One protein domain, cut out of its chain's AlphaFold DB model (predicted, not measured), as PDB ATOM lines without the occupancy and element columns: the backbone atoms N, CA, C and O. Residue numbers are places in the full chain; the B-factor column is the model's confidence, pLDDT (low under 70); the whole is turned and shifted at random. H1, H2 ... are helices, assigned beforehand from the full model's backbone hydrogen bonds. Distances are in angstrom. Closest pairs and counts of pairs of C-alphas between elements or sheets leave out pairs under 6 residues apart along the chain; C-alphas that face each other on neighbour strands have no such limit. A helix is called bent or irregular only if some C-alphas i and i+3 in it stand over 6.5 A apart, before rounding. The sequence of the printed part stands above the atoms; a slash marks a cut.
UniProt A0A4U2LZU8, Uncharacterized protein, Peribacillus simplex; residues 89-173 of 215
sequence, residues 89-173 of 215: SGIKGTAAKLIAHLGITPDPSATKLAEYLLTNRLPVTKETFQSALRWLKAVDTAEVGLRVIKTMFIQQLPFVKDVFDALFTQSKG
ATOM      1  N   SER A  89     -12.725  14.872  -5.022       55.97
ATOM      2  CA  SER A  89     -13.011  15.280  -3.637       55.97
ATOM      3  C   SER A  89     -12.502  14.294  -2.570       55.97
ATOM      4  O   SER A  89     -12.212  14.699  -1.445       55.97
ATOM      5  N   GLY A  90     -12.386  13.005  -2.900       71.12
ATOM      6  CA  GLY A  90     -11.910  11.946  -2.004       71.12
ATOM      7  C   GLY A  90     -10.385  11.894  -1.890       71.12
ATOM      8  O   GLY A  90      -9.862  11.654  -0.803       71.12
ATOM      9  N   ILE A  91      -9.667  12.212  -2.977       79.12
ATOM     10  CA  ILE A  91      -8.194  12.179  -3.030       79.12
ATOM     11  C   ILE A  91      -7.564  13.073  -1.960       79.12
ATOM     12  O   ILE A  91      -6.629  12.641  -1.290       79.12
ATOM     13  N   LYS A  92      -8.099  14.277  -1.738       81.81
ATOM     14  CA  LYS A  92      -7.587  15.200  -0.710       81.81
ATOM     15  C   LYS A  92      -7.720  14.635   0.703       81.81
ATOM     16  O   LYS A  92      -6.790  14.723   1.503       81.81
ATOM     17  N   GLY A  93      -8.863  14.015   1.003       82.38
ATOM     18  CA  GLY A  93      -9.105  13.360   2.290       82.38
ATOM     19  C   GLY A  93      -8.176  12.165   2.504       82.38
ATOM     20  O   GLY A  93      -7.559  12.034   3.563       82.38
ATOM     21  N   THR A  94      -8.007  11.327   1.479       81.88
ATOM     22  CA  THR A  94      -7.076  10.191   1.516       81.88
ATOM     23  C   THR A  94      -5.620  10.656   1.617       81.88
ATOM     24  O   THR A  94      -4.847  10.052   2.358       81.88
ATOM     25  N   ALA A  95      -5.242  11.758   0.962       88.44
ATOM     26  CA  ALA A  95      -3.913  12.361   1.070       88.44
ATOM     27  C   ALA A  95      -3.622  12.849   2.495       88.44
ATOM     28  O   ALA A  95      -2.553  12.565   3.035       88.44
ATOM     29  N   ALA A  96      -4.583  13.510   3.146       87.81
ATOM     30  CA  ALA A  96      -4.450  13.920   4.544       87.81
ATOM     31  C   ALA A  96      -4.294  12.712   5.486       87.81
ATOM     32  O   ALA A  96      -3.412  12.714   6.347       87.81
ATOM     33  N   LYS A  97      -5.091  11.650   5.285       86.00
ATOM     34  CA  LYS A  97      -4.955  10.386   6.030       86.00
ATOM     35  C   LYS A  97      -3.585   9.743   5.809       86.00
ATOM     36  O   LYS A  97      -2.966   9.319   6.778       86.00
ATOM     37  N   LEU A  98      -3.096   9.704   4.567       87.88
ATOM     38  CA  LEU A  98      -1.769   9.196   4.214       87.88
ATOM     39  C   LEU A  98      -0.668   9.960   4.963       87.88
ATOM     40  O   LEU A  98       0.171   9.348   5.615       87.88
ATOM     41  N   ILE A  99      -0.691  11.291   4.923       91.12
ATOM     42  CA  ILE A  99       0.300  12.145   5.596       91.12
ATOM     43  C   ILE A  99       0.288  11.920   7.111       91.12
ATOM     44  O   ILE A  99       1.346  11.712   7.710       91.12
ATOM     45  N   ALA A 100      -0.904  11.900   7.715       89.25
ATOM     46  CA  ALA A 100      -1.073  11.620   9.137       89.25
ATOM     47  C   ALA A 100      -0.551  10.224   9.500       89.25
ATOM     48  O   ALA A 100       0.159  10.060  10.489       89.25
ATOM     49  N   HIS A 101      -0.841   9.230   8.661       84.75
ATOM     50  CA  HIS A 101      -0.404   7.858   8.855       84.75
ATOM     51  C   HIS A 101       1.125   7.719   8.817       84.75
ATOM     52  O   HIS A 101       1.719   7.021   9.635       84.75
ATOM     53  N   LEU A 102       1.784   8.433   7.902       88.81
ATOM     54  CA  LEU A 102       3.244   8.465   7.820       88.81
ATOM     55  C   LEU A 102       3.889   9.267   8.970       88.81
ATOM     56  O   LEU A 102       5.117   9.293   9.089       88.81
ATOM     57  N   GLY A 103       3.092   9.915   9.828       90.31
ATOM     58  CA  GLY A 103       3.579  10.776  10.905       90.31
ATOM     59  C   GLY A 103       4.348  11.980  10.366       90.31
ATOM     60  O   GLY A 103       5.407  12.322  10.893       90.31
ATOM     61  N   ILE A 104       3.869  12.554   9.261       91.94
ATOM     62  CA  ILE A 104       4.475  13.704   8.589       91.94
ATOM     63  C   ILE A 104       3.625  14.935   8.882       91.94
ATOM     64  O   ILE A 104       2.399  14.879   8.835       91.94
ATOM     65  N   THR A 105       4.276  16.056   9.185       91.19
ATOM     66  CA  THR A 105       3.577  17.324   9.396       91.19
ATOM     67  C   THR A 105       2.878  17.751   8.102       91.19
ATOM     68  O   THR A 105       3.536  17.810   7.059       91.19
ATOM     69  N   PRO A 106       1.569  18.048   8.134       90.44
ATOM     70  CA  PRO A 106       0.847  18.477   6.947       90.44
ATOM     71  C   PRO A 106       1.337  19.852   6.487       90.44
ATOM     72  O   PRO A 106       1.365  20.812   7.255       90.44
ATOM     73  N   ASP A 107       1.710  19.941   5.214       93.69
ATOM     74  CA  ASP A 107       2.069  21.181   4.530       93.69
ATOM     75  C   ASP A 107       1.669  21.090   3.043       93.69
ATOM     76  O   ASP A 107       1.451  19.981   2.545       93.69
ATOM     77  N   PRO A 108       1.574  22.212   2.303       92.94
ATOM     78  CA  PRO A 108       1.117  22.195   0.911       92.94
ATOM     79  C   PRO A 108       1.937  21.288  -0.021       92.94
ATOM     80  O   PRO A 108       1.378  20.650  -0.913       92.94
ATOM     81  N   SER A 109       3.253  21.186   0.192       92.75
ATOM     82  CA  SER A 109       4.131  20.302  -0.586       92.75
ATOM     83  C   SER A 109       3.903  18.837  -0.226       92.75
ATOM     84  O   SER A 109       3.894  17.986  -1.116       92.75
ATOM     85  N   ALA A 110       3.686  18.537   1.059       95.12
ATOM     86  CA  ALA A 110       3.341  17.191   1.513       95.12
ATOM     87  C   ALA A 110       1.998  16.739   0.923       95.12
ATOM     88  O   ALA A 110       1.918  15.641   0.377       95.12
ATOM     89  N   THR A 111       0.979  17.603   0.948       94.06
ATOM     90  CA  THR A 111      -0.332  17.341   0.333       94.06
ATOM     91  C   THR A 111      -0.198  17.076  -1.160       94.06
ATOM     92  O   THR A 111      -0.643  16.035  -1.634       94.06
ATOM     93  N   LYS A 112       0.514  17.939  -1.892       94.12
ATOM     94  CA  LYS A 112       0.736  17.768  -3.335       94.12
ATOM     95  C   LYS A 112       1.475  16.469  -3.671       94.12
ATOM     96  O   LYS A 112       1.115  15.791  -4.631       94.12
ATOM     97  N   LEU A 113       2.492  16.102  -2.888       95.75
ATOM     98  CA  LEU A 113       3.197  14.829  -3.055       95.75
ATOM     99  C   LEU A 113       2.267  13.640  -2.782       95.75
ATOM    100  O   LEU A 113       2.228  12.711  -3.582       95.75
ATOM    101  N   ALA A 114       1.504  13.671  -1.688       93.31
ATOM    102  CA  ALA A 114       0.563  12.613  -1.336       93.31
ATOM    103  C   ALA A 114      -0.493  12.403  -2.428       93.31
ATOM    104  O   ALA A 114      -0.652  11.284  -2.910       93.31
ATOM    105  N   GLU A 115      -1.148  13.473  -2.879       92.19
ATOM    106  CA  GLU A 115      -2.106  13.427  -3.987       92.19
ATOM    107  C   GLU A 115      -1.463  12.849  -5.252       92.19
ATOM    108  O   GLU A 115      -2.024  11.962  -5.891       92.19
ATOM    109  N   TYR A 116      -0.246  13.283  -5.590       94.06
ATOM    110  CA  TYR A 116       0.458  12.788  -6.767       94.06
ATOM    111  C   TYR A 116       0.765  11.286  -6.685       94.06
ATOM    112  O   TYR A 116       0.546  10.562  -7.660       94.06
ATOM    113  N   LEU A 117       1.250  10.794  -5.543       92.31
ATOM    114  CA  LEU A 117       1.525   9.368  -5.338       92.31
ATOM    115  C   LEU A 117       0.240   8.535  -5.416       92.31
ATOM    116  O   LEU A 117       0.236   7.487  -6.066       92.31
ATOM    117  N   LEU A 118      -0.850   9.027  -4.818       88.38
ATOM    118  CA  LEU A 118      -2.154   8.365  -4.834       88.38
ATOM    119  C   LEU A 118      -2.736   8.304  -6.253       88.38
ATOM    120  O   LEU A 118      -3.097   7.235  -6.741       88.38
ATOM    121  N   THR A 119      -2.747   9.420  -6.976       89.12
ATOM    122  CA  THR A 119      -3.246   9.470  -8.359       89.12
ATOM    123  C   THR A 119      -2.446   8.552  -9.283       89.12
ATOM    124  O   THR A 119      -3.008   7.897 -10.161       89.12
ATOM    125  N   ASN A 120      -1.133   8.443  -9.066       89.94
ATOM    126  CA  ASN A 120      -0.256   7.594  -9.872       89.94
ATOM    127  C   ASN A 120      -0.113   6.159  -9.337       89.94
ATOM    128  O   ASN A 120       0.638   5.382  -9.927       89.94
ATOM    129  N   ARG A 121      -0.835   5.790  -8.267       87.81
ATOM    130  CA  ARG A 121      -0.824   4.446  -7.658       87.81
ATOM    131  C   ARG A 121       0.579   3.965  -7.272       87.81
ATOM    132  O   ARG A 121       0.917   2.796  -7.448       87.81
ATOM    133  N   LEU A 122       1.409   4.881  -6.777       89.62
ATOM    134  CA  LEU A 122       2.802   4.601  -6.450       89.62
ATOM    135  C   LEU A 122       2.927   4.015  -5.033       89.62
ATOM    136  O   LEU A 122       2.312   4.546  -4.105       89.62
ATOM    137  N   PRO A 123       3.722   2.945  -4.845       89.31
ATOM    138  CA  PRO A 123       3.971   2.382  -3.524       89.31
ATOM    139  C   PRO A 123       4.828   3.344  -2.698       89.31
ATOM    140  O   PRO A 123       5.805   3.890  -3.205       89.31
ATOM    141  N   VAL A 124       4.507   3.536  -1.418       91.31
ATOM    142  CA  VAL A 124       5.222   4.510  -0.583       91.31
ATOM    143  C   VAL A 124       5.463   4.027   0.842       91.31
ATOM    144  O   VAL A 124       4.646   3.339   1.439       91.31
ATOM    145  N   THR A 125       6.611   4.405   1.391       92.12
ATOM    146  CA  THR A 125       6.988   4.262   2.806       92.12
ATOM    147  C   THR A 125       7.259   5.638   3.408       92.12
ATOM    148  O   THR A 125       7.464   6.612   2.670       92.12
ATOM    149  N   LYS A 126       7.319   5.726   4.739       92.38
ATOM    150  CA  LYS A 126       7.646   6.973   5.444       92.38
ATOM    151  C   LYS A 126       8.981   7.549   4.975       92.38
ATOM    152  O   LYS A 126       9.065   8.736   4.668       92.38
ATOM    153  N   GLU A 127       9.993   6.703   4.835       92.69
ATOM    154  CA  GLU A 127      11.354   7.086   4.464       92.69
ATOM    155  C   GLU A 127      11.397   7.628   3.032       92.69
ATOM    156  O   GLU A 127      11.951   8.700   2.777       92.69
ATOM    157  N   THR A 128      10.761   6.923   2.090       93.56
ATOM    158  CA  THR A 128      10.690   7.372   0.692       93.56
ATOM    159  C   THR A 128       9.887   8.663   0.559       93.56
ATOM    160  O   THR A 128      10.282   9.548  -0.194       93.56
ATOM    161  N   PHE A 129       8.800   8.819   1.322       95.75
ATOM    162  CA  PHE A 129       7.996  10.039   1.290       95.75
ATOM    163  C   PHE A 129       8.790  11.233   1.825       95.75
ATOM    164  O   PHE A 129       8.817  12.287   1.198       95.75
ATOM    165  N   GLN A 130       9.476  11.075   2.960       95.81
ATOM    166  CA  GLN A 130      10.291  12.139   3.550       95.81
ATOM    167  C   GLN A 130      11.453  12.553   2.640       95.81
ATOM    168  O   GLN A 130      11.738  13.744   2.509       95.81
ATOM    169  N   SER A 131      12.119  11.592   1.995       96.19
ATOM    170  CA  SER A 131      13.172  11.875   1.013       96.19
ATOM    171  C   SER A 131      12.626  12.637  -0.194       96.19
ATOM    172  O   SER A 131      13.137  13.711  -0.506       96.19
ATOM    173  N   ALA A 132      11.531  12.158  -0.792       96.38
ATOM    174  CA  ALA A 132      10.851  12.829  -1.897       96.38
ATOM    175  C   ALA A 132      10.433  14.262  -1.539       96.38
ATOM    176  O   ALA A 132      10.708  15.194  -2.289       96.38
ATOM    177  N   LEU A 133       9.816  14.451  -0.369       96.62
ATOM    178  CA  LEU A 133       9.374  15.760   0.105       96.62
ATOM    179  C   LEU A 133      10.549  16.731   0.263       96.62
ATOM    180  O   LEU A 133      10.449  17.893  -0.125       96.62
ATOM    181  N   ARG A 134      11.675  16.254   0.801       96.12
ATOM    182  CA  ARG A 134      12.896  17.054   0.959       96.12
ATOM    183  C   ARG A 134      13.475  17.475  -0.388       96.12
ATOM    184  O   ARG A 134      13.850  18.631  -0.539       96.12
ATOM    185  N   TRP A 135      13.525  16.563  -1.358       96.31
ATOM    186  CA  TRP A 135      14.019  16.868  -2.702       96.31
ATOM    187  C   TRP A 135      13.096  17.843  -3.433       96.31
ATOM    188  O   TRP A 135      13.578  18.803  -4.019       96.31
ATOM    189  N   LEU A 136      11.776  17.670  -3.324       95.25
ATOM    190  CA  LEU A 136      10.796  18.576  -3.931       95.25
ATOM    191  C   LEU A 136      10.866  20.002  -3.385       95.25
ATOM    192  O   LEU A 136      10.655  20.945  -4.138       95.25
ATOM    193  N   LYS A 137      11.182  20.162  -2.097       93.50
ATOM    194  CA  LYS A 137      11.387  21.480  -1.479       93.50
ATOM    195  C   LYS A 137      12.704  22.144  -1.898       93.50
ATOM    196  O   LYS A 137      12.830  23.352  -1.754       93.50
ATOM    197  N   ALA A 138      13.675  21.370  -2.382       91.75
ATOM    198  CA  ALA A 138      14.996  21.859  -2.770       91.75
ATOM    199  C   ALA A 138      15.109  22.215  -4.262       91.75
ATOM    200  O   ALA A 138      16.129  22.762  -4.675       91.75
ATOM    201  N   VAL A 139      14.107  21.876  -5.076       90.44
ATOM    202  CA  VAL A 139      14.137  22.097  -6.524       90.44
ATOM    203  C   VAL A 139      13.276  23.278  -6.947       90.44
ATOM    204  O   VAL A 139      12.186  23.490  -6.428       90.44
ATOM    205  N   ASP A 140      13.723  23.983  -7.987       87.56
ATOM    206  CA  ASP A 140      13.013  25.155  -8.522       87.56
ATOM    207  C   ASP A 140      11.684  24.797  -9.208       87.56
ATOM    208  O   ASP A 140      10.809  25.641  -9.371       87.56
ATOM    209  N   THR A 141      11.530  23.548  -9.662       89.50
ATOM    210  CA  THR A 141      10.342  23.096 -10.404       89.50
ATOM    211  C   THR A 141       9.815  21.789  -9.829       89.50
ATOM    212  O   THR A 141      10.240  20.693 -10.213       89.50
ATOM    213  N   ALA A 142       8.852  21.904  -8.914       90.62
ATOM    214  CA  ALA A 142       8.255  20.765  -8.222       90.62
ATOM    215  C   ALA A 142       7.600  19.761  -9.191       90.62
ATOM    216  O   ALA A 142       7.687  18.556  -8.981       90.62
ATOM    217  N   GLU A 143       6.993  20.220 -10.286       92.19
ATOM    218  CA  GLU A 143       6.325  19.379 -11.290       92.19
ATOM    219  C   GLU A 143       7.308  18.448 -12.002       92.19
ATOM    220  O   GLU A 143       7.000  17.284 -12.263       92.19
ATOM    221  N   VAL A 144       8.505  18.955 -12.309       92.06
ATOM    222  CA  VAL A 144       9.592  18.162 -12.890       92.06
ATOM    223  C   VAL A 144      10.075  17.140 -11.862       92.06
ATOM    224  O   VAL A 144      10.184  15.958 -12.184       92.06
ATOM    225  N   GLY A 145      10.266  17.563 -10.609       94.62
ATOM    226  CA  GLY A 145      10.671  16.678  -9.516       94.62
ATOM    227  C   GLY A 145       9.672  15.541  -9.276       94.62
ATOM    228  O   GLY A 145      10.074  14.389  -9.128       94.62
ATOM    229  N   LEU A 146       8.366  15.824  -9.329       95.81
ATOM    230  CA  LEU A 146       7.311  14.814  -9.200       95.81
ATOM    231  C   LEU A 146       7.387  13.769 -10.324       95.81
ATOM    232  O   LEU A 146       7.295  12.569 -10.057       95.81
ATOM    233  N   ARG A 147       7.625  14.195 -11.574       94.44
ATOM    234  CA  ARG A 147       7.823  13.269 -12.706       94.44
ATOM    235  C   ARG A 147       9.070  12.401 -12.541       94.44
ATOM    236  O   ARG A 147       9.026  11.214 -12.872       94.44
ATOM    237  N   VAL A 148      10.159  12.960 -12.013       94.94
ATOM    238  CA  VAL A 148      11.380  12.200 -11.702       94.94
ATOM    239  C   VAL A 148      11.101  11.148 -10.632       94.94
ATOM    240  O   VAL A 148      11.398   9.977 -10.851       94.94
ATOM    241  N   ILE A 149      10.438  11.524  -9.533       96.31
ATOM    242  CA  ILE A 149      10.042  10.592  -8.466       96.31
ATOM    243  C   ILE A 149       9.199   9.444  -9.032       96.31
ATOM    244  O   ILE A 149       9.484   8.277  -8.765       96.31
ATOM    245  N   LYS A 150       8.199   9.750  -9.869       95.25
ATOM    246  CA  LYS A 150       7.403   8.724 -10.560       95.25
ATOM    247  C   LYS A 150       8.274   7.793 -11.403       95.25
ATOM    248  O   LYS A 150       8.081   6.581 -11.361       95.25
ATOM    249  N   THR A 151       9.222   8.350 -12.152       93.25
ATOM    250  CA  THR A 151      10.140   7.575 -13.000       93.25
ATOM    251  C   THR A 151      10.975   6.611 -12.164       93.25
ATOM    252  O   THR A 151      11.051   5.436 -12.509       93.25
ATOM    253  N   MET A 152      11.511   7.068 -11.027       94.50
ATOM    254  CA  MET A 152      12.272   6.221 -10.104       94.50
ATOM    255  C   MET A 152      11.445   5.031  -9.605       94.50
ATOM    256  O   MET A 152      11.948   3.912  -9.602       94.50
ATOM    257  N   PHE A 153      10.172   5.236  -9.251       91.75
ATOM    258  CA  PHE A 153       9.292   4.139  -8.832       91.75
ATOM    259  C   PHE A 153       8.969   3.161  -9.966       91.75
ATOM    260  O   PHE A 153       9.065   1.952  -9.774       91.75
ATOM    261  N   ILE A 154       8.587   3.668 -11.142       90.38
ATOM    262  CA  ILE A 154       8.181   2.824 -12.279       90.38
ATOM    263  C   ILE A 154       9.356   1.993 -12.797       90.38
ATOM    264  O   ILE A 154       9.185   0.819 -13.107       90.38
ATOM    265  N   GLN A 155      10.544   2.592 -12.867       89.88
ATOM    266  CA  GLN A 155      11.766   1.925 -13.319       89.88
ATOM    267  C   GLN A 155      12.491   1.178 -12.191       89.88
ATOM    268  O   GLN A 155      13.574   0.650 -12.421       89.88
ATOM    269  N   GLN A 156      11.912   1.134 -10.983       87.31
ATOM    270  CA  GLN A 156      12.483   0.469  -9.804       87.31
ATOM    271  C   GLN A 156      13.931   0.897  -9.511       87.31
ATOM    272  O   GLN A 156      14.765   0.099  -9.083       87.31
ATOM    273  N   LEU A 157      14.238   2.172  -9.752       89.75
ATOM    274  CA  LEU A 157      15.569   2.716  -9.526       89.75
ATOM    275  C   LEU A 157      15.839   2.861  -8.024       89.75
ATOM    276  O   LEU A 157      14.904   3.087  -7.245       89.75
ATOM    277  N   PRO A 158      17.115   2.809  -7.599       90.56
ATOM    278  CA  PRO A 158      17.482   3.109  -6.223       90.56
ATOM    279  C   PRO A 158      16.921   4.469  -5.786       90.56
ATOM    280  O   PRO A 158      17.194   5.499  -6.404       90.56
ATOM    281  N   PHE A 159      16.129   4.475  -4.711       93.50
ATOM    282  CA  PHE A 159      15.457   5.678  -4.218       93.50
ATOM    283  C   PHE A 159      16.393   6.540  -3.358       93.50
ATOM    284  O   PHE A 159      16.200   6.697  -2.153       93.50
ATOM    285  N   VAL A 160      17.446   7.066  -3.984       95.31
ATOM    286  CA  VAL A 160      18.509   7.867  -3.354       95.31
ATOM    287  C   VAL A 160      18.699   9.203  -4.069       95.31
ATOM    288  O   VAL A 160      18.290   9.369  -5.220       95.31
ATOM    289  N   LYS A 161      19.330  10.162  -3.380       93.38
ATOM    290  CA  LYS A 161      19.459  11.548  -3.853       93.38
ATOM    291  C   LYS A 161      20.212  11.652  -5.181       93.38
ATOM    292  O   LYS A 161      19.742  12.347  -6.070       93.38
ATOM    293  N   ASP A 162      21.310  10.921  -5.343       90.00
ATOM    294  CA  ASP A 162      22.148  11.017  -6.546       90.00
ATOM    295  C   ASP A 162      21.396  10.591  -7.816       90.00
ATOM    296  O   ASP A 162      21.527  11.211  -8.870       90.00
ATOM    297  N   VAL A 163      20.541   9.568  -7.704       93.06
ATOM    298  CA  VAL A 163      19.680   9.116  -8.808       93.06
ATOM    299  C   VAL A 163      18.620  10.170  -9.126       93.06
ATOM    300  O   VAL A 163      18.381  10.465 -10.298       93.06
ATOM    301  N   PHE A 164      18.005  10.763  -8.098       95.31
ATOM    302  CA  PHE A 164      17.059  11.862  -8.283       95.31
ATOM    303  C   PHE A 164      17.723  13.052  -8.992       95.31
ATOM    304  O   PHE A 164      17.195  13.521  -9.997       95.31
ATOM    305  N   ASP A 165      18.890  13.503  -8.524       92.31
ATOM    306  CA  ASP A 165      19.607  14.658  -9.076       92.31
ATOM    307  C   ASP A 165      20.027  14.437 -10.536       92.31
ATOM    308  O   ASP A 165      19.896  15.345 -11.364       92.31
ATOM    309  N   ALA A 166      20.485  13.227 -10.877       88.94
ATOM    310  CA  ALA A 166      20.859  12.867 -12.243       88.94
ATOM    311  C   ALA A 166      19.656  12.943 -13.198       88.94
ATOM    312  O   ALA A 166      19.720  13.590 -14.246       88.94
ATOM    313  N   LEU A 167      18.527  12.340 -12.814       90.62
ATOM    314  CA  LEU A 167      17.297  12.367 -13.609       90.62
ATOM    315  C   LEU A 167      16.684  13.768 -13.677       90.62
ATOM    316  O   LEU A 167      16.175  14.180 -14.721       90.62
ATOM    317  N   PHE A 168      16.752  14.519 -12.581       91.50
ATOM    318  CA  PHE A 168      16.254  15.885 -12.512       91.50
ATOM    319  C   PHE A 168      17.051  16.816 -13.427       91.50
ATOM    320  O   PHE A 168      16.452  17.523 -14.240       91.50
ATOM    321  N   THR A 169      18.382  16.735 -13.399       85.38
ATOM    322  CA  THR A 169      19.270  17.468 -14.317       85.38
ATOM    323  C   THR A 169      18.993  17.104 -15.776       85.38
ATOM    324  O   THR A 169      18.809  17.993 -16.608       85.38
ATOM    325  N   GLN A 170      18.858  15.810 -16.081       82.50
ATOM    326  CA  GLN A 170      18.510  15.337 -17.425       82.50
ATOM    327  C   GLN A 170      17.166  15.908 -17.907       82.50
ATOM    328  O   GLN A 170      17.032  16.295 -19.066       82.50
ATOM    329  N   SER A 171      16.169  15.978 -17.022       78.56
ATOM    330  CA  SER A 171      14.825  16.469 -17.349       78.56
ATOM    331  C   SER A 171      14.724  17.993 -17.485       78.56
ATOM    332  O   SER A 171      13.859  18.473 -18.216       78.56
ATOM    333  N   LYS A 172      15.611  18.749 -16.818       72.00
ATOM    334  CA  LYS A 172      15.750  20.205 -16.984       72.00
ATOM    335  C   LYS A 172      16.342  20.581 -18.337       72.00
ATOM    336  O   LYS A 172      16.095  21.684 -18.806       72.00
ATOM    337  N   GLY A 173      17.048  19.649 -18.976       61.97
ATOM    338  CA  GLY A 173      17.305  19.710 -20.402       61.97
ATOM    339  C   GLY A 173      18.066  20.958 -20.820       61.97
ATOM    340  O   GLY A 173      17.557  21.754 -21.601       61.97
TER     341      GLY A 173
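What this domain is: This is residues 89 to 173 of the 215 residues of an uncharacterized protein of Peribacillus simplex (UniProt A0A4U2LZU8). Three helices, H2, H3 and H4, make the middle of this model, their centres forming a triangle, and one more helix packs on each end: H1 on H2, and H5 on H4. Most of the helices that meet cross at steep angles; H3 and H4 form a helical hairpin. The printed part has 85 residues with five named helices, H1 to H5 in order along the chain, and no named strand, and its class is all helix. It is compact, with a radius of gyration of the C-alphas of 12.2 A and spans of 35 by 25 by 21 A.

Where its parts are: H1 runs from residue 89, C-alpha at (-13.011, 15.280, -3.637), to residue 101, over 19.2 A. It is neither bent nor irregular, but only just: C-alphas 89 and 92 are 6.2 A apart. H2, residues 108 to 119, measures 16.3 A. H3, residues 126 to 138, measures 18.5 A and begins with C-alpha 126 at (7.646, 6.973, 5.444). H4, residues 142 to 154, measures 18.4 A. H5, residues 161 to 172, measures 16.2 A and ends with C-alpha 172 at (15.750, 20.205, -16.984).

How they stand to each other: H1 touches H2 at a steep tilt of 68 degrees, only just short of about perpendicular, opposite ways; the closest C-alphas, of Ala 95 and Ala 114, are 5.1 A apart. H2 touches H3 with residues 109 to 113 alone, at a steep tilt of 57 degrees, opposite ways, closest at the C-alphas of Ala 110 and Leu 133, 6.4 A. H2 and H4 only just touch, with 3 pairs of C-alphas within 8 A, the closest those of Leu 113 and Leu 146, 7.4 A; they run the same way at 38 degrees, a tilt only just steep. The hairpin of H3 and H4 has a shallow tilt of 33 degrees, only just short of steep, opposite ways; the C-alphas of Leu 136 and Ala 142 are the closest, 5.4 A apart. H4 touches H5 at a steep tilt of 59 degrees, opposite ways, closest at the C-alphas of Val 148 and Phe 168, 6.2 A. H3 and H5 are close but not clearly touching, with the C-alphas of Trp 135 and Lys 161 closest at 7.7 A. H1 is apart from H3, H4 and H5, and H2 is apart from H5. Every O i to N i+4 pair is within hydrogen-bond range in H2, H3, H4 and H5; in H1 8 of 9 are.

The domain as a whole: The two C-alphas farthest apart, those of His 101 and Gly 173, are 36.2 A apart. The printed part has no cut. The link from H3 to H4 is tight, the other three are short, and there is no long link. The mean pLDDT of the printed part is 90.0; residues 89 and 173 are under 70.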